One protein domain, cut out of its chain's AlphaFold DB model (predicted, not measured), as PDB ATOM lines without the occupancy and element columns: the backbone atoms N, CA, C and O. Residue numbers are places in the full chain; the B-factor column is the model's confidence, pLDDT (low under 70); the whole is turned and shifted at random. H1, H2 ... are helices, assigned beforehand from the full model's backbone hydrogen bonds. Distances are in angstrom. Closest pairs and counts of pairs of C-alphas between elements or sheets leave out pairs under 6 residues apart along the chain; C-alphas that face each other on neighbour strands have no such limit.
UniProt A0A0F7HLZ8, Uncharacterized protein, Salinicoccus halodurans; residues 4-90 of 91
ATOM      1  N   ASP A   4     149.640 210.524 287.192       97.50
ATOM      2  CA  ASP A   4     150.034 211.885 286.812       97.50
ATOM      3  C   ASP A   4     150.579 211.963 285.378       97.50
ATOM      4  O   ASP A   4     150.257 212.906 284.657       97.50
ATOM      5  N   GLU A   5     151.338 210.958 284.929       98.12
ATOM      6  CA  GLU A   5     151.806 210.870 283.538       98.12
ATOM      7  C   GLU A   5     150.633 210.744 282.562       98.12
ATOM      8  O   GLU A   5     150.560 211.481 281.582       98.12
ATOM      9  N   MET A   6     149.680 209.847 282.847       98.19
ATOM     10  CA  MET A   6     148.484 209.685 282.013       98.19
ATOM     11  C   MET A   6     147.650 210.968 281.984       98.19
ATOM     12  O   MET A   6     147.205 211.385 280.917       98.19
ATOM     13  N   TYR A   7     147.480 211.628 283.133       98.00
ATOM     14  CA  TYR A   7     146.788 212.911 283.213       98.00
ATOM     15  C   TYR A   7     147.466 213.982 282.350       98.00
ATOM     16  O   TYR A   7     146.792 214.632 281.551       98.00
ATOM     17  N   ALA A   8     148.789 214.140 282.457       97.81
ATOM     18  CA  ALA A   8     149.538 215.106 281.658       97.81
ATOM     19  C   ALA A   8     149.357 214.853 280.152       97.81
ATOM     20  O   ALA A   8     149.000 215.775 279.417       97.81
ATOM     21  N   THR A   9     149.495 213.598 279.710       97.69
ATOM     22  CA  THR A   9     149.295 213.214 278.304       97.69
ATOM     23  C   THR A   9     147.873 213.502 277.816       97.69
ATOM     24  O   THR A   9     147.690 214.001 276.703       97.69
ATOM     25  N   LEU A  10     146.853 213.231 278.634       97.38
ATOM     26  CA  LEU A  10     145.453 213.491 278.288       97.38
ATOM     27  C   LEU A  10     145.134 214.990 278.195       97.38
ATOM     28  O   LEU A  10     144.335 215.393 277.351       97.38
ATOM     29  N   ILE A  11     145.749 215.822 279.038       97.31
ATOM     30  CA  ILE A  11     145.566 217.279 279.007       97.31
ATOM     31  C   ILE A  11     146.257 217.896 277.791       97.31
ATOM     32  O   ILE A  11     145.645 218.711 277.092       97.31
ATOM     33  N   GLU A  12     147.489 217.476 277.499       96.88
ATOM     34  CA  GLU A  12     148.235 217.912 276.314       96.88
ATOM     35  C   GLU A  12     147.460 217.605 275.024       96.88
ATOM     36  O   GLU A  12     147.365 218.444 274.129       96.88
ATOM     37  N   ASN A  13     146.797 216.447 274.982       94.81
ATOM     38  CA  ASN A  13     145.996 216.000 273.843       94.81
ATOM     39  C   ASN A  13     144.488 216.251 274.021       94.81
ATOM     40  O   ASN A  13     143.675 215.623 273.354       94.81
ATOM     41  N   SER A  14     144.079 217.193 274.876       91.62
ATOM     42  CA  SER A  14     142.673 217.384 275.292       91.62
ATOM     43  C   SER A  14     141.656 217.658 274.177       91.62
ATOM     44  O   SER A  14     140.456 217.478 274.390       91.62
ATOM     45  N   ARG A  15     142.100 218.088 272.988       92.31
ATOM     46  CA  ARG A  15     141.230 218.252 271.808       92.31
ATOM     47  C   ARG A  15     140.868 216.926 271.137       92.31
ATOM     48  O   ARG A  15     139.829 216.853 270.490       92.31
ATOM     49  N   ASN A  16     141.729 215.920 271.262       94.25
ATOM     50  CA  ASN A  16     141.526 214.567 270.754       94.25
ATOM     51  C   ASN A  16     142.299 213.569 271.637       94.25
ATOM     52  O   ASN A  16     143.352 213.072 271.225       94.25
ATOM     53  N   PRO A  17     141.847 213.348 272.881       93.69
ATOM     54  CA  PRO A  17     142.584 212.524 273.822       93.69
ATOM     55  C   PRO A  17     142.505 211.052 273.422       93.69
ATOM     56  O   PRO A  17     141.464 210.567 272.982       93.69
ATOM     57  N   ASP A  18     143.611 210.340 273.612       96.88
ATOM     58  CA  ASP A  18     143.693 208.906 273.360       96.88
ATOM     59  C   ASP A  18     142.763 208.147 274.323       96.88
ATOM     60  O   ASP A  18     142.912 208.220 275.549       96.88
ATOM     61  N   SER A  19     141.790 207.420 273.768       96.25
ATOM     62  CA  SER A  19     140.810 206.672 274.554       96.25
ATOM     63  C   SER A  19     141.435 205.517 275.332       96.25
ATOM     64  O   SER A  19     141.003 205.245 276.445       96.25
ATOM     65  N   ALA A  20     142.494 204.886 274.816       97.62
ATOM     66  CA  ALA A  20     143.192 203.826 275.537       97.62
ATOM     67  C   ALA A  20     143.928 204.379 276.765       97.62
ATOM     68  O   ALA A  20     143.912 203.754 277.827       97.62
ATOM     69  N   ILE A  21     144.534 205.567 276.651       97.75
ATOM     70  CA  ILE A  21     145.154 206.247 277.800       97.75
ATOM     71  C   ILE A  21     144.080 206.676 278.803       97.75
ATOM     72  O   ILE A  21     144.266 206.518 280.010       97.75
ATOM     73  N   TYR A  22     142.940 207.180 278.325       97.81
ATOM     74  CA  TYR A  22     141.818 207.557 279.186       97.81
ATOM     75  C   TYR A  22     141.262 206.362 279.974       97.81
ATOM     76  O   TYR A  22     141.056 206.469 281.185       97.81
ATOM     77  N   ASP A  23     141.066 205.220 279.318       97.75
ATOM     78  CA  ASP A  23     140.552 204.010 279.958       97.75
ATOM     79  C   ASP A  23     141.527 203.485 281.018       97.75
ATOM     80  O   ASP A  23     141.117 203.200 282.147       97.75
ATOM     81  N   GLN A  24     142.829 203.454 280.709       98.00
ATOM     82  CA  GLN A  24     143.873 203.099 281.678       98.00
ATOM     83  C   GLN A  24     143.906 204.068 282.865       98.00
ATOM     84  O   GLN A  24     144.024 203.639 284.014       98.00
ATOM     85  N   PHE A  25     143.758 205.368 282.610       98.19
ATOM     86  CA  PHE A  25     143.709 206.399 283.643       98.19
ATOM     87  C   PHE A  25     142.512 206.206 284.584       98.19
ATOM     88  O   PHE A  25     142.668 206.208 285.810       98.19
ATOM     89  N   ARG A  26     141.321 205.962 284.022       97.62
ATOM     90  CA  ARG A  26     140.094 205.667 284.775       97.62
ATOM     91  C   ARG A  26     140.222 204.388 285.592       97.62
ATOM     92  O   ARG A  26     139.847 204.375 286.768       97.62
ATOM     93  N   GLU A  27     140.752 203.324 285.001       97.62
ATOM     94  CA  GLU A  27     140.949 202.056 285.698       97.62
ATOM     95  C   GLU A  27     141.955 202.193 286.843       97.62
ATOM     96  O   GLU A  27     141.674 201.728 287.951       97.62
ATOM     97  N   ALA A  28     143.083 202.871 286.614       98.06
ATOM     98  CA  ALA A  28     144.122 203.079 287.617       98.06
ATOM     99  C   ALA A  28     143.591 203.832 288.845       98.06
ATOM    100  O   ALA A  28     143.796 203.378 289.972       98.06
ATOM    101  N   ILE A  29     142.845 204.924 288.641       97.88
ATOM    102  CA  ILE A  29     142.220 205.681 289.739       97.88
ATOM    103  C   ILE A  29     141.171 204.830 290.457       97.88
ATOM    104  O   ILE A  29     141.168 204.745 291.685       97.88
ATOM    105  N   GLY A  30     140.298 204.152 289.707       96.69
ATOM    106  CA  GLY A  30     139.284 203.282 290.298       96.69
ATOM    107  C   GLY A  30     139.898 202.153 291.131       96.69
ATOM    108  O   GLY A  30     139.396 201.840 292.211       96.69
ATOM    109  N   LYS A  31     140.991 201.551 290.654       96.94
ATOM    110  CA  LYS A  31     141.732 200.508 291.364       96.94
ATOM    111  C   LYS A  31     142.392 201.051 292.629       96.94
ATOM    112  O   LYS A  31     142.188 200.468 293.687       96.94
ATOM    113  N   HIS A  32     143.100 202.179 292.534       96.38
ATOM    114  CA  HIS A  32     143.735 202.845 293.677       96.38
ATOM    115  C   HIS A  32     142.746 203.095 294.820       96.38
ATOM    116  O   HIS A  32     142.996 202.700 295.961       96.38
ATOM    117  N   ILE A  33     141.576 203.659 294.498       95.56
ATOM    118  CA  ILE A  33     140.519 203.907 295.483       95.56
ATOM    119  C   ILE A  33     140.033 202.584 296.085       95.56
ATOM    120  O   ILE A  33     140.063 202.421 297.303       95.56
ATOM    121  N   ARG A  34     139.614 201.613 295.261       94.81
ATOM    122  CA  ARG A  34     139.066 200.333 295.751       94.81
ATOM    123  C   ARG A  34     140.047 199.564 296.635       94.81
ATOM    124  O   ARG A  34     139.651 199.086 297.697       94.81
ATOM    125  N   ASP A  35     141.301 199.446 296.206       94.88
ATOM    126  CA  ASP A  35     142.325 198.691 296.927       94.88
ATOM    127  C   ASP A  35     142.642 199.363 298.270       94.88
ATOM    128  O   ASP A  35     142.695 198.692 299.302       94.88
ATOM    129  N   THR A  36     142.739 200.696 298.289       93.69
ATOM    130  CA  THR A  36     142.968 201.467 299.520       93.69
ATOM    131  C   THR A  36     141.790 201.357 300.492       93.69
ATOM    132  O   THR A  36     141.998 201.094 301.677       93.69
ATOM    133  N   LEU A  37     140.545 201.481 300.010       92.31
ATOM    134  CA  LEU A  37     139.345 201.302 300.841       92.31
ATOM    135  C   LEU A  37     139.322 199.919 301.505       92.31
ATOM    136  O   LEU A  37     139.028 199.813 302.697       92.31
ATOM    137  N   ARG A  38     139.650 198.867 300.742       90.69
ATOM    138  CA  ARG A  38     139.655 197.479 301.228       90.69
ATOM    139  C   ARG A  38     140.665 197.267 302.352       90.69
ATOM    140  O   ARG A  38     140.394 196.487 303.262       90.69
ATOM    141  N   LEU A  39     141.820 197.920 302.265       89.19
ATOM    142  CA  LEU A  39     142.902 197.772 303.235       89.19
ATOM    143  C   LEU A  39     142.667 198.602 304.499       89.19
ATOM    144  O   LEU A  39     142.909 198.111 305.597       89.19
ATOM    145  N   GLU A  40     142.187 199.836 304.359       87.56
ATOM    146  CA  GLU A  40     142.332 200.829 305.432       87.56
ATOM    147  C   GLU A  40     141.020 201.242 306.094       87.56
ATOM    148  O   GLU A  40     141.010 201.598 307.270       87.56
ATOM    149  N   SER A  41     139.897 201.185 305.376       83.94
ATOM    150  CA  SER A  41     138.583 201.458 305.968       83.94
ATOM    151  C   SER A  41     137.514 200.512 305.419       83.94
ATOM    152  O   SER A  41     136.501 200.961 304.876       83.94
ATOM    153  N   PRO A  42     137.675 199.186 305.600       78.19
ATOM    154  CA  PRO A  42     136.707 198.216 305.093       78.19
ATOM    155  C   PRO A  42     135.319 198.368 305.736       78.19
ATOM    156  O   PRO A  42     134.335 197.894 305.181       78.19
ATOM    157  N   ARG A  43     135.229 199.013 306.911       80.31
ATOM    158  CA  ARG A  43     133.977 199.185 307.668       80.31
ATOM    159  C   ARG A  43     133.312 200.552 307.506       80.31
ATOM    160  O   ARG A  43     132.128 200.637 307.790       80.31
ATOM    161  N   ASN A  44     134.048 201.592 307.106       83.31
ATOM    162  CA  ASN A  44     133.532 202.967 306.995       83.31
ATOM    163  C   ASN A  44     134.143 203.694 305.773       83.31
ATOM    164  O   ASN A  44     134.884 204.677 305.940       83.31
ATOM    165  N   PRO A  45     133.947 203.186 304.543       80.94
ATOM    166  CA  PRO A  45     134.550 203.761 303.338       80.94
ATOM    167  C   PRO A  45     134.109 205.212 303.076       80.94
ATOM    168  O   PRO A  45     134.874 206.011 302.536       80.94
ATOM    169  N   GLU A  46     132.915 205.601 303.517       85.00
ATOM    170  CA  GLU A  46     132.349 206.945 303.360       85.00
ATOM    171  C   GLU A  46     133.165 208.054 304.042       85.00
ATOM    172  O   GLU A  46     133.098 209.211 303.629       85.00
ATOM    173  N   LYS A  47     133.987 207.717 305.047       86.12
ATOM    174  CA  LYS A  47     134.865 208.689 305.720       86.12
ATOM    175  C   LYS A  47     136.041 209.145 304.859       86.12
ATOM    176  O   LYS A  47     136.600 210.208 305.121       86.12
ATOM    177  N   ILE A  48     136.418 208.344 303.866       91.69
ATOM    178  CA  ILE A  48     137.582 208.586 303.005       91.69
ATOM    179  C   ILE A  48     137.209 208.771 301.535       91.69
ATOM    180  O   ILE A  48     137.986 209.358 300.788       91.69
ATOM    181  N   LEU A  49     136.007 208.360 301.126       93.44
ATOM    182  CA  LEU A  49     135.500 208.645 299.788       93.44
ATOM    183  C   LEU A  49     135.420 210.162 299.514       93.44
ATOM    184  O   LEU A  49     135.073 210.935 300.418       93.44
ATOM    185  N   PRO A  50     135.703 210.596 298.272       94.62
ATOM    186  CA  PRO A  50     135.476 211.970 297.831       94.62
ATOM    187  C   PRO A  50     134.012 212.407 297.966       94.62
ATOM    188  O   PRO A  50     133.093 211.586 297.928       94.62
ATOM    189  N   LEU A  51     133.782 213.716 298.080       92.88
ATOM    190  CA  LEU A  51     132.430 214.276 298.069       92.88
ATOM    191  C   LEU A  51     131.729 213.976 296.749       92.88
ATOM    192  O   LEU A  51     132.321 214.123 295.674       92.88
ATOM    193  N   ASN A  52     130.451 213.607 296.855       94.25
ATOM    194  CA  ASN A  52     129.573 213.317 295.723       94.25
ATOM    195  C   ASN A  52     130.208 212.309 294.752       94.25
ATOM    196  O   ASN A  52     130.095 212.436 293.533       94.25
ATOM    197  N   TYR A  53     130.958 211.338 295.296       94.75
ATOM    198  CA  TYR A  53     131.765 210.407 294.505       94.75
ATOM    199  C   TYR A  53     130.928 209.705 293.435       94.75
ATOM    200  O   TYR A  53     131.332 209.664 292.277       94.75
ATOM    201  N   LYS A  54     129.734 209.226 293.804       94.50
ATOM    202  CA  LYS A  54     128.825 208.571 292.864       94.50
ATOM    203  C   LYS A  54     128.383 209.519 291.747       94.50
ATOM    204  O   LYS A  54     128.603 209.191 290.591       94.50
ATOM    205  N   GLU A  55     127.836 210.698 292.065       96.69
ATOM    206  CA  GLU A  55     127.350 211.614 291.021       96.69
ATOM    207  C   GLU A  55     128.474 212.089 290.091       96.69
ATOM    208  O   GLU A  55     128.265 212.266 288.891       96.69
ATOM    209  N   ARG A  56     129.685 212.280 290.627       96.62
ATOM    210  CA  ARG A  56     130.847 212.676 289.822       96.62
ATOM    211  C   ARG A  56     131.319 211.545 288.912       96.62
ATOM    212  O   ARG A  56     131.646 211.821 287.762       96.62
ATOM    213  N   MET A  57     131.327 210.299 289.389       96.94
ATOM    214  CA  MET A  57     131.633 209.137 288.547       96.94
ATOM    215  C   MET A  57     130.560 208.924 287.472       96.94
ATOM    216  O   MET A  57     130.917 208.752 286.311       96.94
ATOM    217  N   ASP A  58     129.273 209.044 287.815       96.81
ATOM    218  CA  ASP A  58     128.162 208.953 286.855       96.81
ATOM    219  C   ASP A  58     128.293 210.026 285.751       96.81
ATOM    220  O   ASP A  58     128.110 209.750 284.563       96.81
ATOM    221  N   TYR A  59     128.678 211.255 286.120       95.88
ATOM    222  CA  TYR A  59     128.971 212.322 285.158       95.88
ATOM    223  C   TYR A  59     130.141 211.967 284.229       95.88
ATOM    224  O   TYR A  59     130.009 212.109 283.010       95.88
ATOM    225  N   ILE A  60     131.265 211.504 284.787       96.56
ATOM    226  CA  ILE A  60     132.467 211.118 284.030       96.56
ATOM    227  C   ILE A  60     132.129 210.013 283.024       96.56
ATOM    228  O   ILE A  60     132.479 210.127 281.849       96.56
ATOM    229  N   ASP A  61     131.388 208.997 283.462       95.19
ATOM    230  CA  ASP A  61     131.005 207.847 282.642       95.19
ATOM    231  C   ASP A  61     130.038 208.232 281.513       95.19
ATOM    232  O   ASP A  61     130.089 207.657 280.427       95.19
ATOM    233  N   SER A  62     129.198 209.254 281.715       96.88
ATOM    234  CA  SER A  62     128.314 209.778 280.661       96.88
ATOM    235  C   SER A  62     129.051 210.546 279.555       96.88
ATOM    236  O   SER A  62     128.476 210.817 278.496       96.88
ATOM    237  N   ARG A  63     130.304 210.954 279.800       94.62
ATOM    238  CA  ARG A  63     131.087 211.851 278.935       94.62
ATOM    239  C   ARG A  63     132.568 211.443 278.901       94.62
ATOM    240  O   ARG A  63     133.423 212.255 279.278       94.62
ATOM    241  N   PRO A  64     132.903 210.221 278.456       93.88
ATOM    242  CA  PRO A  64     134.288 209.762 278.416       93.88
ATOM    243  C   PRO A  64     135.130 210.652 277.495       93.88
ATOM    244  O   PRO A  64     134.604 211.288 276.579       93.88
ATOM    245  N   CYS A  65     136.437 210.721 277.757       93.44
ATOM    246  CA  CYS A  65     137.402 211.474 276.945       93.44
ATOM    247  C   CYS A  65     137.135 212.991 276.819       93.44
ATOM    248  O   CYS A  65     137.870 213.685 276.126       93.44
ATOM    249  N   GLN A  66     136.130 213.560 277.493       95.50
ATOM    250  CA  GLN A  66     135.952 215.011 277.523       95.50
ATOM    251  C   GLN A  66     136.933 215.654 278.507       95.50
ATOM    252  O   GLN A  66     137.169 215.128 279.595       95.50
ATOM    253  N   TYR A  67     137.439 216.842 278.164       95.56
ATOM    254  CA  TYR A  67     138.362 217.616 279.003       95.56
ATOM    255  C   TYR A  67     137.888 217.742 280.460       95.56
ATOM    256  O   TYR A  67     138.641 217.480 281.398       95.56
ATOM    257  N   HIS A  68     136.607 218.069 280.661       96.06
ATOM    258  CA  HIS A  68     136.036 218.171 282.002       96.06
ATOM    259  C   HIS A  68     136.011 216.837 282.751       96.06
ATOM    260  O   HIS A  68     136.258 216.829 283.953       96.06
ATOM    261  N   SER A  69     135.771 215.718 282.069       96.50
ATOM    262  CA  SER A  69     135.795 214.388 282.681       96.50
ATOM    263  C   SER A  69     137.210 213.978 283.088       96.50
ATOM    264  O   SER A  69     137.387 213.427 284.170       96.50
ATOM    265  N   ILE A  70     138.225 214.309 282.278       97.44
ATOM    266  CA  ILE A  70     139.645 214.080 282.601       97.44
ATOM    267  C   ILE A  70     140.027 214.838 283.883       97.44
ATOM    268  O   ILE A  70     140.572 214.247 284.817       97.44
ATOM    269  N   ILE A  71     139.669 216.124 283.972       97.69
ATOM    270  CA  ILE A  71     139.911 216.946 285.169       97.69
ATOM    271  C   ILE A  71     139.144 216.417 286.380       97.69
ATOM    272  O   ILE A  71     139.710 216.294 287.464       97.69
ATOM    273  N   GLN A  72     137.851 216.116 286.225       97.38
ATOM    274  CA  GLN A  72     137.023 215.637 287.334       97.38
ATOM    275  C   GLN A  72     137.568 214.338 287.918       97.38
ATOM    276  O   GLN A  72     137.623 214.204 289.140       97.38
ATOM    277  N   LEU A  73     138.025 213.428 287.060       97.25
ATOM    278  CA  LEU A  73     138.608 212.161 287.467       97.25
ATOM    279  C   LEU A  73     139.937 212.357 288.220       97.25
ATOM    280  O   LEU A  73     140.124 211.754 289.277       97.25
ATOM    281  N   LYS A  74     140.815 213.270 287.772       98.12
ATOM    282  CA  LYS A  74     142.025 213.629 288.536       98.12
ATOM    283  C   LYS A  74     141.689 214.245 289.893       98.12
ATOM    284  O   LYS A  74     142.237 213.831 290.910       98.12
ATOM    285  N   ASN A  75     140.734 215.173 289.927       98.00
ATOM    286  CA  ASN A  75     140.289 215.816 291.164       98.00
ATOM    287  C   ASN A  75     139.705 214.812 292.167       98.00
ATOM    288  O   ASN A  75     139.852 215.003 293.370       98.00
ATOM    289  N   ILE A  76     139.024 213.763 291.694       97.88
ATOM    290  CA  ILE A  76     138.555 212.653 292.537       97.88
ATOM    291  C   ILE A  76     139.744 211.951 293.203       97.88
ATOM    292  O   ILE A  76     139.702 211.725 294.411       97.88
ATOM    293  N   CYS A  77     140.792 211.632 292.437       97.75
ATOM    294  CA  CYS A  77     141.997 210.990 292.964       97.75
ATOM    295  C   CYS A  77     142.681 211.867 294.023       97.75
ATOM    296  O   CYS A  77     142.930 211.418 295.138       97.75
ATOM    297  N   ASP A  78     142.886 213.148 293.719       98.00
ATOM    298  CA  ASP A  78     143.593 214.068 294.619       98.00
ATOM    299  C   ASP A  78     142.805 214.352 295.903       98.00
ATOM    300  O   ASP A  78     143.377 214.512 296.985       98.00
ATOM    301  N   GLU A  79     141.476 214.437 295.806       97.81
ATOM    302  CA  GLU A  79     140.615 214.566 296.977       97.81
ATOM    303  C   GLU A  79     140.654 213.302 297.840       97.81
ATOM    304  O   GLU A  79     140.739 213.405 299.067       97.81
ATOM    305  N   PHE A  80     140.623 212.125 297.210       97.38
ATOM    306  CA  PHE A  80     140.740 210.849 297.905       97.38
ATOM    307  C   PHE A  80     142.053 210.765 298.687       97.38
ATOM    308  O   PHE A  80     142.019 210.512 299.890       97.38
ATOM    309  N   ASP A  81     143.188 211.074 298.058       96.31
ATOM    310  CA  ASP A  81     144.501 211.016 298.708       96.31
ATOM    311  C   ASP A  81     144.595 211.963 299.912       96.31
ATOM    312  O   ASP A  81     145.090 211.589 300.979       96.31
ATOM    313  N   LYS A  82     144.039 213.177 299.795       95.81
ATOM    314  CA  LYS A  82     143.976 214.142 300.907       95.81
ATOM    315  C   LYS A  82     143.105 213.641 302.057       95.81
ATOM    316  O   LYS A  82     143.499 213.742 303.222       95.81
ATOM    317  N   ARG A  83     141.922 213.104 301.751       94.56
ATOM    318  CA  ARG A  83     141.013 212.530 302.757       94.56
ATOM    319  C   ARG A  83     141.647 211.329 303.444       94.56
ATOM    320  O   ARG A  83     141.578 211.222 304.667       94.56
ATOM    321  N   MET A  84     142.316 210.479 302.675       94.69
ATOM    322  CA  MET A  84     143.017 209.302 303.160       94.69
ATOM    323  C   MET A  84     144.177 209.669 304.095       94.69
ATOM    324  O   MET A  84     144.293 209.115 305.189       94.69
ATOM    325  N   ALA A  85     144.992 210.659 303.724       93.44
ATOM    326  CA  ALA A  85     146.047 211.184 304.590       93.44
ATOM    327  C   ALA A  85     145.478 211.752 305.902       93.44
ATOM    328  O   ALA A  85     145.986 211.460 306.985       93.44
ATOM    329  N   SER A  86     144.379 212.512 305.823       92.50
ATOM    330  CA  SER A  86     143.701 213.042 307.010       92.50
ATOM    331  C   SER A  86     143.111 211.943 307.897       92.50
ATOM    332  O   SER A  86     143.122 212.085 309.118       92.50
ATOM    333  N   TYR A  87     142.596 210.864 307.309       90.88
ATOM    334  CA  TYR A  87     142.078 209.712 308.040       90.88
ATOM    335  C   TYR A  87     143.183 208.981 308.801       90.88
ATOM    336  O   TYR A  87     143.034 208.759 309.999       90.88
ATOM    337  N   ARG A  88     144.313 208.693 308.142       89.06
ATOM    338  CA  ARG A  88     145.479 208.060 308.779       89.06
ATOM    339  C   ARG A  88     146.041 208.884 309.935       89.06
ATOM    340  O   ARG A  88     146.428 208.313 310.940       89.06
ATOM    341  N   ALA A  89     146.046 210.213 309.821       90.56
ATOM    342  CA  ALA A  89     146.518 211.101 310.888       90.56
ATOM    343  C   ALA A  89     145.589 211.166 312.119       90.56
ATOM    344  O   ALA A  89     145.967 211.748 313.133       90.56
ATOM    345  N   ARG A  90     144.359 210.646 312.017       85.88
ATOM    346  CA  ARG A  90     143.355 210.626 313.096       85.88
ATOM    347  C   ARG A  90     143.184 209.246 313.737       85.88
ATOM    348  O   ARG A  90     142.361 209.130 314.646       85.88
TER     349      ARG A  90
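Overview. This is residues 4 to 90 of the 91 residues of an uncharacterized protein of Salinicoccus halodurans (UniProt A0A0F7HLZ8). Two long helices, H2 and H4, lie side by side and run the same way, with the short helices H1 and H3 on opposite sides of this pair. H1 packs on both long helices, while H3 packs on H4 alone, and the stretch 41 to 52 leads back from the end of H2 to H3. The printed part has 87 residues, with four named helices in the order H1, H2, H3, H4 and no named strand; its class is all helix. It is compact, with a radius of gyration of the C-alphas of 13.4 A, and elongated, spanning 42 by 24 by 17 A.

Arrangement. Start at H1, residues 4 to 12, which forms a helical hairpin with H2, residues 19 to 40, at a shallow tilt of 32 degrees. They touch, H2 with residues 21 to 25 alone; the closest C-alphas, of Met 6 and Phe 25, are 6.0 A apart. Go on to H3, residues 53 to 62, which is apart from H1 and H2. It forms a helical hairpin with the hub H4, residues 67 to 88, at a shallow tilt of 21 degrees; the closest C-alphas, of Ile 60 and Ser 69, are 4.9 A apart. H4 touches H2 with residues 70 to 80 alone, the same way at a shallow tilt of 17 degrees; look at the closest C-alphas, of Ile 29 and Cys 77, 6.2 A apart. H4 touches H1 with residues 67 to 74 alone, nearest at the C-alphas of Tyr 7 and Lys 74, 7.2 A apart. In H1, H2, H3 and H4 every O i to N i+4 pair is within hydrogen-bond range.

Along the chain. Find C-alpha 4 at (150.034, 211.885, 286.812), where H1 begins. H2 runs 31.5 A from C-alpha 19 at (140.810, 206.672, 274.554), and H4 runs 32.1 A to C-alpha 88 at (145.479, 208.060, 308.779). H1 is 12.2 A long and H3 14.3 A.

Size, cuts and confidence. The two C-alphas farthest apart, of Asn 16 and Arg 90, are 42.6 A apart. The printed part has no cut, and the link from H2 to H3 is long, with 12 residues. No printed residue has a pLDDT under 70.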